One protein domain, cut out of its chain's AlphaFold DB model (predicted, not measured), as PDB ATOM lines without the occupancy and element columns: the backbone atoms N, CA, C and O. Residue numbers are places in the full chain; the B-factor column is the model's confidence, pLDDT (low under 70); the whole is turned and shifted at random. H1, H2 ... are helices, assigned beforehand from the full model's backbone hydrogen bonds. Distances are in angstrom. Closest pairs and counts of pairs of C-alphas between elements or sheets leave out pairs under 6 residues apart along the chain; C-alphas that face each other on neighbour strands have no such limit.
ATOM      1  N   CYS A  50     185.374 171.763 183.805       59.62
ATOM      2  CA  CYS A  50     185.186 171.374 182.395       59.62
ATOM      3  C   CYS A  50     185.737 169.954 182.118       59.62
ATOM      4  O   CYS A  50     185.203 169.203 181.303       59.62
ATOM      5  N   SER A  51     186.796 169.568 182.838       64.38
ATOM      6  CA  SER A  51     187.473 168.269 182.769       64.38
ATOM      7  C   SER A  51     186.684 167.096 183.371       64.38
ATOM      8  O   SER A  51     186.995 165.947 183.079       64.38
ATOM      9  N   LEU A  52     185.699 167.365 184.231       71.69
ATOM     10  CA  LEU A  52     184.907 166.365 184.962       71.69
ATOM     11  C   LEU A  52     183.434 166.352 184.537       71.69
ATOM     12  O   LEU A  52     182.695 165.435 184.888       71.69
ATOM     13  N   GLU A  53     182.999 167.348 183.769       73.12
ATOM     14  CA  GLU A  53     181.625 167.457 183.276       73.12
ATOM     15  C   GLU A  53     181.277 166.411 182.215       73.12
ATOM     16  O   GLU A  53     180.138 165.953 182.151       73.12
ATOM     17  N   THR A  54     182.248 166.012 181.387       80.06
ATOM     18  CA  THR A  54     182.019 165.018 180.330       80.06
ATOM     19  C   THR A  54     182.599 163.665 180.707       80.06
ATOM     20  O   THR A  54     183.696 163.574 181.257       80.06
ATOM     21  N   GLU A  55     181.895 162.597 180.332       83.31
ATOM     22  CA  GLU A  55     182.350 161.216 180.518       83.31
ATOM     23  C   GLU A  55     183.764 160.989 179.962       83.31
ATOM     24  O   GLU A  55     184.619 160.426 180.643       83.31
ATOM     25  N   ALA A  56     184.032 161.449 178.735       76.44
ATOM     26  CA  ALA A  56     185.315 161.231 178.073       76.44
ATOM     27  C   ALA A  56     186.475 161.926 178.804       76.44
ATOM     28  O   ALA A  56     187.529 161.319 179.002       76.44
ATOM     29  N   ALA A  57     186.277 163.178 179.231       75.25
ATOM     30  CA  ALA A  57     187.293 163.920 179.971       75.25
ATOM     31  C   ALA A  57     187.516 163.322 181.368       75.25
ATOM     32  O   ALA A  57     188.662 163.098 181.761       75.25
ATOM     33  N   CYS A  58     186.433 162.957 182.061       80.69
ATOM     34  CA  CYS A  58     186.487 162.329 183.379       80.69
ATOM     35  C   CYS A  58     187.247 160.990 183.332       80.69
ATOM     36  O   CYS A  58     188.173 160.764 184.111       80.69
ATOM     37  N   ASN A  59     186.940 160.139 182.346       80.81
ATOM     38  CA  ASN A  59     187.649 158.876 182.120       80.81
ATOM     39  C   ASN A  59     189.135 159.095 181.815       80.81
ATOM     40  O   ASN A  59     189.987 158.372 182.332       80.81
ATOM     41  N   HIS A  60     189.465 160.085 180.981       79.75
ATOM     42  CA  HIS A  60     190.856 160.405 180.675       79.75
ATOM     43  C   HIS A  60     191.629 160.806 181.938       79.75
ATOM     44  O   HIS A  60     192.735 160.310 182.152       79.75
ATOM     45  N   MET A  61     191.047 161.655 182.791       76.31
ATOM     46  CA  MET A  61     191.688 162.056 184.046       76.31
ATOM     47  C   MET A  61     191.841 160.890 185.024       76.31
ATOM     48  O   MET A  61     192.909 160.743 185.612       76.31
ATOM     49  N   TYR A  62     190.829 160.027 185.153       83.06
ATOM     50  CA  TYR A  62     190.922 158.827 185.986       83.06
ATOM     51  C   TYR A  62     192.054 157.896 185.529       83.06
ATOM     52  O   TYR A  62     192.844 157.397 186.324       83.06
ATOM     53  N   LEU A  63     192.187 157.676 184.220       81.12
ATOM     54  CA  LEU A  63     193.279 156.861 183.686       81.12
ATOM     55  C   LEU A  63     194.642 157.546 183.834       81.12
ATOM     56  O   LEU A  63     195.648 156.859 184.005       81.12
ATOM     57  N   ALA A  64     194.701 158.877 183.748       75.56
ATOM     58  CA  ALA A  64     195.924 159.640 183.979       75.56
ATOM     59  C   ALA A  64     196.379 159.547 185.444       75.56
ATOM     60  O   ALA A  64     197.569 159.337 185.682       75.56
ATOM     61  N   SER A  65     195.439 159.582 186.396       73.88
ATOM     62  CA  SER A  65     195.738 159.474 187.829       73.88
ATOM     63  C   SER A  65     196.384 158.142 188.217       73.88
ATOM     64  O   SER A  65     197.186 158.083 189.142       73.88
ATOM     65  N   HIS A  66     196.110 157.078 187.456       75.50
ATOM     66  CA  HIS A  66     196.715 155.756 187.639       75.50
ATOM     67  C   HIS A  66     198.078 155.594 186.948       75.50
ATOM     68  O   HIS A  66     198.783 154.614 187.191       75.50
ATOM     69  N   LYS A  67     198.454 156.519 186.056       71.50
ATOM     70  CA  LYS A  67     199.721 156.471 185.306       71.50
ATOM     71  C   LYS A  67     200.851 157.233 185.994       71.50
ATOM     72  O   LYS A  67     202.011 156.956 185.697       71.50
ATOM     73  N   GLN A  68     200.542 158.175 186.884       63.19
ATOM     74  CA  GLN A  68     201.533 158.964 187.617       63.19
ATOM     75  C   GLN A  68     201.475 158.654 189.117       63.19
ATOM     76  O   GLN A  68     200.435 158.775 189.746       63.19
ATOM     77  N   GLN A  69     202.619 158.267 189.691       54.59
ATOM     78  CA  GLN A  69     202.799 158.014 191.132       54.59
ATOM     79  C   GLN A  69     203.417 159.215 191.872       54.59
ATOM     80  O   GLN A  69     203.980 159.056 192.953       54.59
ATOM     81  N   SER A  70     203.404 160.405 191.263       56.88
ATOM     82  CA  SER A  70     203.952 161.604 191.899       56.88
ATOM     83  C   SER A  70     202.864 162.292 192.713       56.88
ATOM     84  O   SER A  70     201.804 162.601 192.181       56.88
ATOM     85  N   ASN A  71     203.170 162.571 193.980       52.62
ATOM     86  CA  ASN A  71     202.362 163.419 194.861       52.62
ATOM     87  C   ASN A  71     202.783 164.896 194.774       52.62
ATOM     88  O   ASN A  71     202.519 165.676 195.687       52.62
ATOM     89  N   GLU A  72     203.507 165.284 193.721       54.91
ATOM     90  CA  GLU A  72     203.824 166.688 193.478       54.91
ATOM     91  C   GLU A  72     202.546 167.485 193.204       54.91
ATOM     92  O   GLU A  72     201.652 167.052 192.471       54.91
ATOM     93  N   ALA A  73     202.475 168.681 193.788       46.00
ATOM     94  CA  ALA A  73     201.378 169.608 193.559       46.00
ATOM     95  C   ALA A  73     201.228 169.887 192.052       46.00
ATOM     96  O   ALA A  73     202.201 170.205 191.371       46.00
ATOM     97  N   GLY A  74     200.006 169.759 191.532       50.41
ATOM     98  CA  GLY A  74     199.706 169.908 190.100       50.41
ATOM     99  C   GLY A  74     199.651 168.596 189.306       50.41
ATOM    100  O   GLY A  74     199.248 168.612 188.145       50.41
ATOM    101  N   VAL A  75     200.006 167.459 189.913       58.69
ATOM    102  CA  VAL A  75     199.944 166.144 189.263       58.69
ATOM    103  C   VAL A  75     198.683 165.395 189.697       58.69
ATOM    104  O   VAL A  75     198.375 165.304 190.883       58.69
ATOM    105  N   TRP A  76     197.937 164.853 188.732       67.31
ATOM    106  CA  TRP A  76     196.790 163.991 189.016       67.31
ATOM    107  C   TRP A  76     197.282 162.639 189.539       67.31
ATOM    108  O   TRP A  76     197.929 161.897 188.801       67.31
ATOM    109  N   SER A  77     196.950 162.317 190.790       73.19
ATOM    110  CA  SER A  77     197.221 161.029 191.441       73.19
ATOM    111  C   SER A  77     195.925 160.357 191.900       73.19
ATOM    112  O   SER A  77     194.857 160.981 191.929       73.19
ATOM    113  N   VAL A  78     195.994 159.067 192.237       79.62
ATOM    114  CA  VAL A  78     194.842 158.326 192.782       79.62
ATOM    115  C   VAL A  78     194.399 158.936 194.113       79.62
ATOM    116  O   VAL A  78     193.205 159.067 194.367       79.62
ATOM    117  N   GLU A  79     195.346 159.373 194.938       74.88
ATOM    118  CA  GLU A  79     195.088 160.047 196.206       74.88
ATOM    119  C   GLU A  79     194.349 161.374 195.990       74.88
ATOM    120  O   GLU A  79     193.312 161.594 196.613       74.88
ATOM    121  N   GLY A  80     194.805 162.210 195.048       74.00
ATOM    122  CA  GLY A  80     194.127 163.466 194.707       74.00
ATOM    123  C   GLY A  80     192.729 163.248 194.115       74.00
ATOM    124  O   GLY A  80     191.818 164.042 194.338       74.00
ATOM    125  N   TRP A  81     192.519 162.134 193.405       81.25
ATOM    126  CA  TRP A  81     191.195 161.737 192.924       81.25
ATOM    127  C   TRP A  81     190.233 161.397 194.072       81.25
ATOM    128  O   TRP A  81     189.075 161.819 194.055       81.25
ATOM    129  N   VAL A  82     190.706 160.656 195.079       81.19
ATOM    130  CA  VAL A  82     189.916 160.321 196.274       81.19
ATOM    131  C   VAL A  82     189.615 161.574 197.093       81.19
ATOM    132  O   VAL A  82     188.454 161.803 197.432       81.19
ATOM    133  N   GLU A  83     190.621 162.414 197.349       76.56
ATOM    134  CA  GLU A  83     190.461 163.658 198.108       76.56
ATOM    135  C   GLU A  83     189.423 164.582 197.454       76.56
ATOM    136  O   GLU A  83     188.506 165.073 198.116       76.56
ATOM    137  N   LEU A  84     189.477 164.728 196.128       79.25
ATOM    138  CA  LEU A  84     188.492 165.509 195.388       79.25
ATOM    139  C   LEU A  84     187.065 164.954 195.537       79.25
ATOM    140  O   LEU A  84     186.120 165.731 195.698       79.25
ATOM    141  N   LYS A  85     186.868 163.628 195.524       85.00
ATOM    142  CA  LYS A  85     185.536 163.031 195.750       85.00
ATOM    143  C   LYS A  85     184.991 163.353 197.135       85.00
ATOM    144  O   LYS A  85     183.803 163.661 197.260       85.00
ATOM    145  N   GLU A  86     185.831 163.279 198.162       78.56
ATOM    146  CA  GLU A  86     185.447 163.604 199.540       78.56
ATOM    147  C   GLU A  86     185.069 165.085 199.678       78.56
ATOM    148  O   GLU A  86     184.077 165.433 200.326       78.56
ATOM    149  N   GLN A  87     185.802 165.968 199.001       75.69
ATOM    150  CA  GLN A  87     185.515 167.400 198.971       75.69
ATOM    151  C   GLN A  87     184.209 167.712 198.227       75.69
ATOM    152  O   GLN A  87     183.386 168.483 198.724       75.69
ATOM    153  N   LEU A  88     183.959 167.079 197.077       82.12
ATOM    154  CA  LEU A  88     182.687 167.205 196.356       82.12
ATOM    155  C   LEU A  88     181.512 166.697 197.202       82.12
ATOM    156  O   LEU A  88     180.448 167.317 197.230       82.12
ATOM    157  N   GLU A  89     181.705 165.613 197.953       83.56
ATOM    158  CA  GLU A  89     180.709 165.112 198.899       83.56
ATOM    159  C   GLU A  89     180.444 166.089 200.052       83.56
ATOM    160  O   GLU A  89     179.285 166.293 200.436       83.56
ATOM    161  N   PHE A  90     181.489 166.728 200.585       79.75
ATOM    162  CA  PHE A  90     181.347 167.794 201.573       79.75
ATOM    163  C   PHE A  90     180.551 168.974 201.004       79.75
ATOM    164  O   PHE A  90     179.589 169.415 201.633       79.75
ATOM    165  N   ILE A  91     180.878 169.445 199.799       79.56
ATOM    166  CA  ILE A  91     180.169 170.557 199.152       79.56
ATOM    167  C   ILE A  91     178.697 170.206 198.913       79.56
ATOM    168  O   ILE A  91     177.819 171.022 199.196       79.56
ATOM    169  N   ALA A  92     178.413 168.991 198.440       84.50
ATOM    170  CA  ALA A  92     177.057 168.540 198.147       84.50
ATOM    171  C   ALA A  92     176.168 168.439 199.399       84.50
ATOM    172  O   ALA A  92     174.980 168.761 199.331       84.50
ATOM    173  N   ASN A  93     176.731 168.013 200.538       80.81
ATOM    174  CA  ASN A  93     175.930 167.581 201.692       80.81
ATOM    175  C   ASN A  93     176.141 168.385 202.979       80.81
ATOM    176  O   ASN A  93     175.228 168.460 203.799       80.81
ATOM    177  N   LYS A  94     177.336 168.942 203.192       78.00
ATOM    178  CA  LYS A  94     177.771 169.512 204.478       78.00
ATOM    179  C   LYS A  94     178.087 171.006 204.408       78.00
ATOM    180  O   LYS A  94     178.000 171.669 205.432       78.00
ATOM    181  N   LEU A  95     178.419 171.544 203.230       77.06
ATOM    182  CA  LEU A  95     178.706 172.971 203.080       77.06
ATOM    183  C   LEU A  95     177.452 173.809 203.357       77.06
ATOM    184  O   LEU A  95     176.418 173.680 202.685       77.06
ATOM    185  N   GLU A  96     177.559 174.692 204.343       77.19
ATOM    186  CA  GLU A  96     176.510 175.632 204.712       77.19
ATOM    187  C   GLU A  96     176.671 176.946 203.948       77.19
ATOM    188  O   GLU A  96     177.742 177.547 203.900       77.19
ATOM    189  N   PHE A  97     175.576 177.391 203.343       78.50
ATOM    190  CA  PHE A  97     175.482 178.688 202.686       78.50
ATOM    191  C   PHE A  97     174.654 179.628 203.548       78.50
ATOM    192  O   PHE A  97     173.806 179.195 204.332       78.50
ATOM    193  N   PHE A  98     174.836 180.929 203.342       80.50
ATOM    194  CA  PHE A  98     173.942 181.905 203.940       80.50
ATOM    195  C   PHE A  98     172.494 181.691 203.481       80.50
ATOM    196  O   PHE A  98     172.263 181.352 202.317       80.50
ATOM    197  N   PRO A  99     171.497 181.985 204.339       81.56
ATOM    198  CA  PRO A  99     170.086 181.881 203.967       81.56
ATOM    199  C   PRO A  99     169.694 182.727 202.750       81.56
ATOM    200  O   PRO A  99     168.696 182.439 202.101       81.56
ATOM    201  N   THR A 100     170.461 183.772 202.427       87.00
ATOM    202  CA  THR A 100     170.240 184.622 201.248       87.00
ATOM    203  C   THR A 100     170.752 184.005 199.942       87.00
ATOM    204  O   THR A 100     170.397 184.491 198.874       87.00
ATOM    205  N   ASP A 101     171.543 182.931 200.003       86.94
ATOM    206  CA  ASP A 101     172.196 182.284 198.858       86.94
ATOM    207  C   ASP A 101     171.519 180.969 198.458       86.94
ATOM    208  O   ASP A 101     172.181 180.019 198.046       86.94
ATOM    209  N   VAL A 102     170.192 180.890 198.584       88.19
ATOM    210  CA  VAL A 102     169.432 179.648 198.345       88.19
ATOM    211  C   VAL A 102     169.712 179.062 196.961       88.19
ATOM    212  O   VAL A 102     169.984 177.869 196.837       88.19
ATOM    213  N   GLU A 103     169.664 179.898 195.923       89.94
ATOM    214  CA  GLU A 103     169.826 179.430 194.545       89.94
ATOM    215  C   GLU A 103     171.275 179.029 194.249       89.94
ATOM    216  O   GLU A 103     171.513 177.965 193.680       89.94
ATOM    217  N   LEU A 104     172.245 179.819 194.721       86.06
ATOM    218  CA  LEU A 104     173.666 179.491 194.606       86.06
ATOM    219  C   LEU A 104     173.980 178.169 195.317       86.06
ATOM    220  O   LEU A 104     174.563 177.276 194.716       86.06
ATOM    221  N   SER A 105     173.513 178.008 196.557       87.06
ATOM    222  CA  SER A 105     173.656 176.778 197.342       87.06
ATOM    223  C   SER A 105     173.120 175.562 196.593       87.06
ATOM    224  O   SER A 105     173.798 174.542 196.472       87.06
ATOM    225  N   LYS A 106     171.913 175.677 196.030       90.94
ATOM    226  CA  LYS A 106     171.284 174.601 195.265       90.94
ATOM    227  C   LYS A 106     172.103 174.228 194.028       90.94
ATOM    228  O   LYS A 106     172.325 173.041 193.796       90.94
ATOM    229  N   GLN A 107     172.556 175.217 193.260       89.81
ATOM    230  CA  GLN A 107     173.353 174.999 192.051       89.81
ATOM    231  C   GLN A 107     174.712 174.380 192.377       89.81
ATOM    232  O   GLN A 107     175.089 173.386 191.765       89.81
ATOM    233  N   THR A 108     175.412 174.902 193.385       85.75
ATOM    234  CA  THR A 108     176.715 174.380 193.808       85.75
ATOM    235  C   THR A 108     176.610 172.948 194.324       85.75
ATOM    236  O   THR A 108     177.416 172.107 193.937       85.75
ATOM    237  N   ARG A 109     175.594 172.635 195.138       88.88
ATOM    238  CA  ARG A 109     175.369 171.267 195.631       88.88
ATOM    239  C   ARG A 109     175.041 170.293 194.505       88.88
ATOM    240  O   ARG A 109     175.582 169.192 194.481       88.88
ATOM    241  N   ALA A 110     174.178 170.699 193.571       91.12
ATOM    242  CA  ALA A 110     173.823 169.878 192.418       91.12
ATOM    243  C   ALA A 110     175.036 169.613 191.515       91.12
ATOM    244  O   ALA A 110     175.261 168.471 191.117       91.12
ATOM    245  N   LEU A 111     175.840 170.645 191.246       87.94
ATOM    246  CA  LEU A 111     177.068 170.516 190.468       87.94
ATOM    247  C   LEU A 111     178.058 169.577 191.165       87.94
ATOM    248  O   LEU A 111     178.518 168.622 190.549       87.94
ATOM    249  N   ALA A 112     178.315 169.774 192.460       86.06
ATOM    250  CA  ALA A 112     179.224 168.916 193.216       86.06
ATOM    251  C   ALA A 112     178.791 167.440 193.199       86.06
ATOM    252  O   ALA A 112     179.608 166.554 192.952       86.06
ATOM    253  N   ALA A 113     177.493 167.178 193.388       90.50
ATOM    254  CA  ALA A 113     176.938 165.830 193.316       90.50
ATOM    255  C   ALA A 113     177.092 165.209 191.917       90.50
ATOM    256  O   ALA A 113     177.479 164.047 191.802       90.50
ATOM    257  N   SER A 114     176.835 165.982 190.857       91.50
ATOM    258  CA  SER A 114     176.979 165.515 189.474       91.50
ATOM    259  C   SER A 114     178.425 165.161 189.132       91.50
ATOM    260  O   SER A 114     178.673 164.138 188.503       91.50
ATOM    261  N   LEU A 115     179.386 165.984 189.553       87.00
ATOM    262  CA  LEU A 115     180.804 165.738 189.289       87.00
ATOM    263  C   LEU A 115     181.302 164.505 190.045       87.00
ATOM    264  O   LEU A 115     182.002 163.677 189.468       87.00
ATOM    265  N   LYS A 116     180.882 164.337 191.308       89.94
ATOM    266  CA  LYS A 116     181.195 163.138 192.093       89.94
ATOM    267  C   LYS A 116     180.671 161.877 191.400       89.94
ATOM    268  O   LYS A 116     181.409 160.902 191.283       89.94
ATOM    269  N   LEU A 117     179.434 161.912 190.901       93.44
ATOM    270  CA  LEU A 117     178.845 160.790 190.170       93.44
ATOM    271  C   LEU A 117     179.660 160.450 188.916       93.44
ATOM    272  O   LEU A 117     180.018 159.292 188.717       93.44
ATOM    273  N   ASN A 118     180.034 161.453 188.117       89.88
ATOM    274  CA  ASN A 118     180.866 161.239 186.929       89.88
ATOM    275  C   ASN A 118     182.207 160.570 187.272       89.88
ATOM    276  O   ASN A 118     182.702 159.744 186.499       89.88
ATOM    277  N   MET A 119     182.802 160.922 188.417       89.69
ATOM    278  CA  MET A 119     184.038 160.307 188.904       89.69
ATOM    279  C   MET A 119     183.829 158.843 189.319       89.69
ATOM    280  O   MET A 119     184.624 157.979 188.952       89.69
ATOM    281  N   GLU A 120     182.744 158.541 190.034       93.00
ATOM    282  CA  GLU A 120     182.384 157.170 190.428       93.00
ATOM    283  C   GLU A 120     182.090 156.279 189.209       93.00
ATOM    284  O   GLU A 120     182.494 155.116 189.163       93.00
ATOM    285  N   GLU A 121     181.441 156.817 188.177       92.81
ATOM    286  CA  GLU A 121     181.216 156.094 186.923       92.81
ATOM    287  C   GLU A 121     182.524 155.814 186.171       92.81
ATOM    288  O   GLU A 121     182.684 154.742 185.580       92.81
ATOM    289  N   ALA A 122     183.484 156.745 186.195       88.38
ATOM    290  CA  ALA A 122     184.794 156.540 185.579       88.38
ATOM    291  C   ALA A 122     185.566 155.384 186.236       88.38
ATOM    292  O   ALA A 122     186.135 154.544 185.532       88.38
ATOM    293  N   GLU A 123     185.507 155.280 187.566       91.81
ATOM    294  CA  GLU A 123     186.056 154.151 188.329       91.81
ATOM    295  C   GLU A 123     185.428 152.818 187.903       91.81
ATOM    296  O   GLU A 123     186.133 151.847 187.610       91.81
ATOM    297  N   GLN A 124     184.095 152.771 187.822       90.94
ATOM    298  CA  GLN A 124     183.362 151.562 187.442       90.94
ATOM    299  C   GLN A 124     183.696 151.110 186.016       90.94
ATOM    300  O   GLN A 124     183.926 149.920 185.787       90.94
ATOM    301  N   ARG A 125     183.778 152.052 185.066       90.62
ATOM    302  CA  ARG A 125     184.163 151.770 183.674       90.62
ATOM    303  C   ARG A 125     185.566 151.181 183.582       90.62
ATOM    304  O   ARG A 125     185.767 150.177 182.898       90.62
ATOM    305  N   ALA A 126     186.530 151.755 184.295       86.12
ATOM    306  CA  ALA A 126     187.892 151.233 184.308       86.12
ATOM    307  C   ALA A 126     187.981 149.834 184.945       86.12
ATOM    308  O   ALA A 126     188.706 148.963 184.450       86.12
ATOM    309  N   ALA A 127     187.207 149.586 186.005       86.25
ATOM    310  CA  ALA A 127     187.126 148.273 186.640       86.25
ATOM    311  C   ALA A 127     186.514 147.210 185.706       86.25
ATOM    312  O   ALA A 127     186.980 146.069 185.691       86.25
ATOM    313  N   ALA A 128     185.505 147.573 184.907       85.50
ATOM    314  CA  ALA A 128     184.908 146.697 183.898       85.50
ATOM    315  C   ALA A 128     185.896 146.364 182.763       85.50
ATOM    316  O   ALA A 128     186.097 145.190 182.457       85.50
ATOM    317  N   ALA A 129     186.598 147.368 182.225       81.06
ATOM    318  CA  ALA A 129     187.582 147.185 181.152       81.06
ATOM    319  C   ALA A 129     188.789 146.314 181.559       81.06
ATOM    320  O   ALA A 129     189.425 145.671 180.723       81.06
ATOM    321  N   THR A 130     189.115 146.277 182.854       74.69
ATOM    322  CA  THR A 130     190.171 145.399 183.382       74.69
ATOM    323  C   THR A 130     189.712 143.936 183.423       74.69
ATOM    324  O   THR A 130     190.498 143.041 183.127       74.69
ATOM    325  N   LYS A 131     188.434 143.676 183.733       68.50
ATOM    326  CA  LYS A 131     187.880 142.312 183.791       68.50
ATOM    327  C   LYS A 131     187.784 141.659 182.411       68.50
ATOM    328  O   LYS A 131     188.165 140.505 182.287       68.50
ATOM    329  N   GLU A 132     187.373 142.404 181.385       64.88
ATOM    330  CA  GLU A 132     187.247 141.888 180.008       64.88
ATOM    331  C   GLU A 132     188.588 141.495 179.364       64.88
ATOM    332  O   GLU A 132     188.617 140.647 178.483       64.88
ATOM    333  N   ASN A 133     189.712 142.068 179.808       60.78
ATOM    334  CA  ASN A 133     191.048 141.720 179.301       60.78
ATOM    335  C   ASN A 133     191.699 140.526 180.024       60.78
ATOM    336  O   ASN A 133     192.843 140.181 179.721       60.78
ATOM    337  N   THR A 134     191.018 139.935 181.012       57.44
ATOM    338  CA  THR A 134     191.545 138.810 181.807       57.44
ATOM    339  C   THR A 134     190.826 137.484 181.511       57.44
ATOM    340  O   THR A 134     191.187 136.460 182.094       57.44
TER     341      THR A 134
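AT A GLANCE: This is residues 50 to 134 of the 135 residues of an uncharacterized protein of Torrubiella hemipterigena (UniProt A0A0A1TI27). One long helix, H4, makes the long axis; H3 folds back along part of it as a helical hairpin, and H2, with the short H1 before it, packs steeply across H4. Both ends of H4 stick out, with residues 98 to 104 and 127 to 134 standing free, and H2 and H3 meet near Ser 65 and Val 78. The printed part has 85 residues with four named helices, H1 to H4 in order, and no named strand: all helix. It is loose, with a radius of gyration of the C-alphas of 14.9 A, and elongated, spanning 53 by 29 by 20 A.

IN THESE COORDINATES: H1 is residues 50 to 53, beginning at C-alpha 50 (185.186, 171.374, 182.395). H2 is residues 55 to 65, 15.4 A long. H3 is residues 78 to 93, 22.9 A long. H4 is residues 102 to 132, 45.6 A long, ending at C-alpha 132 (187.247, 141.888, 180.008).

HOW THE PARTS SIT: H4 touches H3 with residues 108 to 119 alone, closest at the C-alphas of Ala 92 and Arg 109, 4.1 A; they run opposite ways at a tilt of 35.4 degrees, only just steep. H4 touches H2 with residues 118 to 126 alone, closest at the C-alphas of Asn 59 and Ala 122, 5.1 A; they run the same way at a steep tilt of 67 degrees, only just short of about perpendicular. H3 touches H2 with residues 78 to 81 alone; the closest C-alphas, of Ser 65 and Val 78, are 5.2 A apart, and the steep tilt is 47 degrees, opposite ways. H1 touches H4, closest at the C-alphas of Leu 52 and Leu 115, 6.0 A, touches H2 only at the corner, closest at the C-alphas of Leu 52 and Cys 58, 4.6 A, and is apart from H3. In H2, H3 and H4 every O i to N i+4 pair is within hydrogen-bond range; H1 is too short for such a pair.

THE WHOLE: The farthest C-alphas, of Thr 100 and Thr 134, are 54.1 A apart. The printed part has no cut; the link from H2 to H3, residues 66 to 77, is long. The mean pLDDT of the printed part is 78.6, and residues 50 to 51, 68 to 76 and 131 to 134 are under 70.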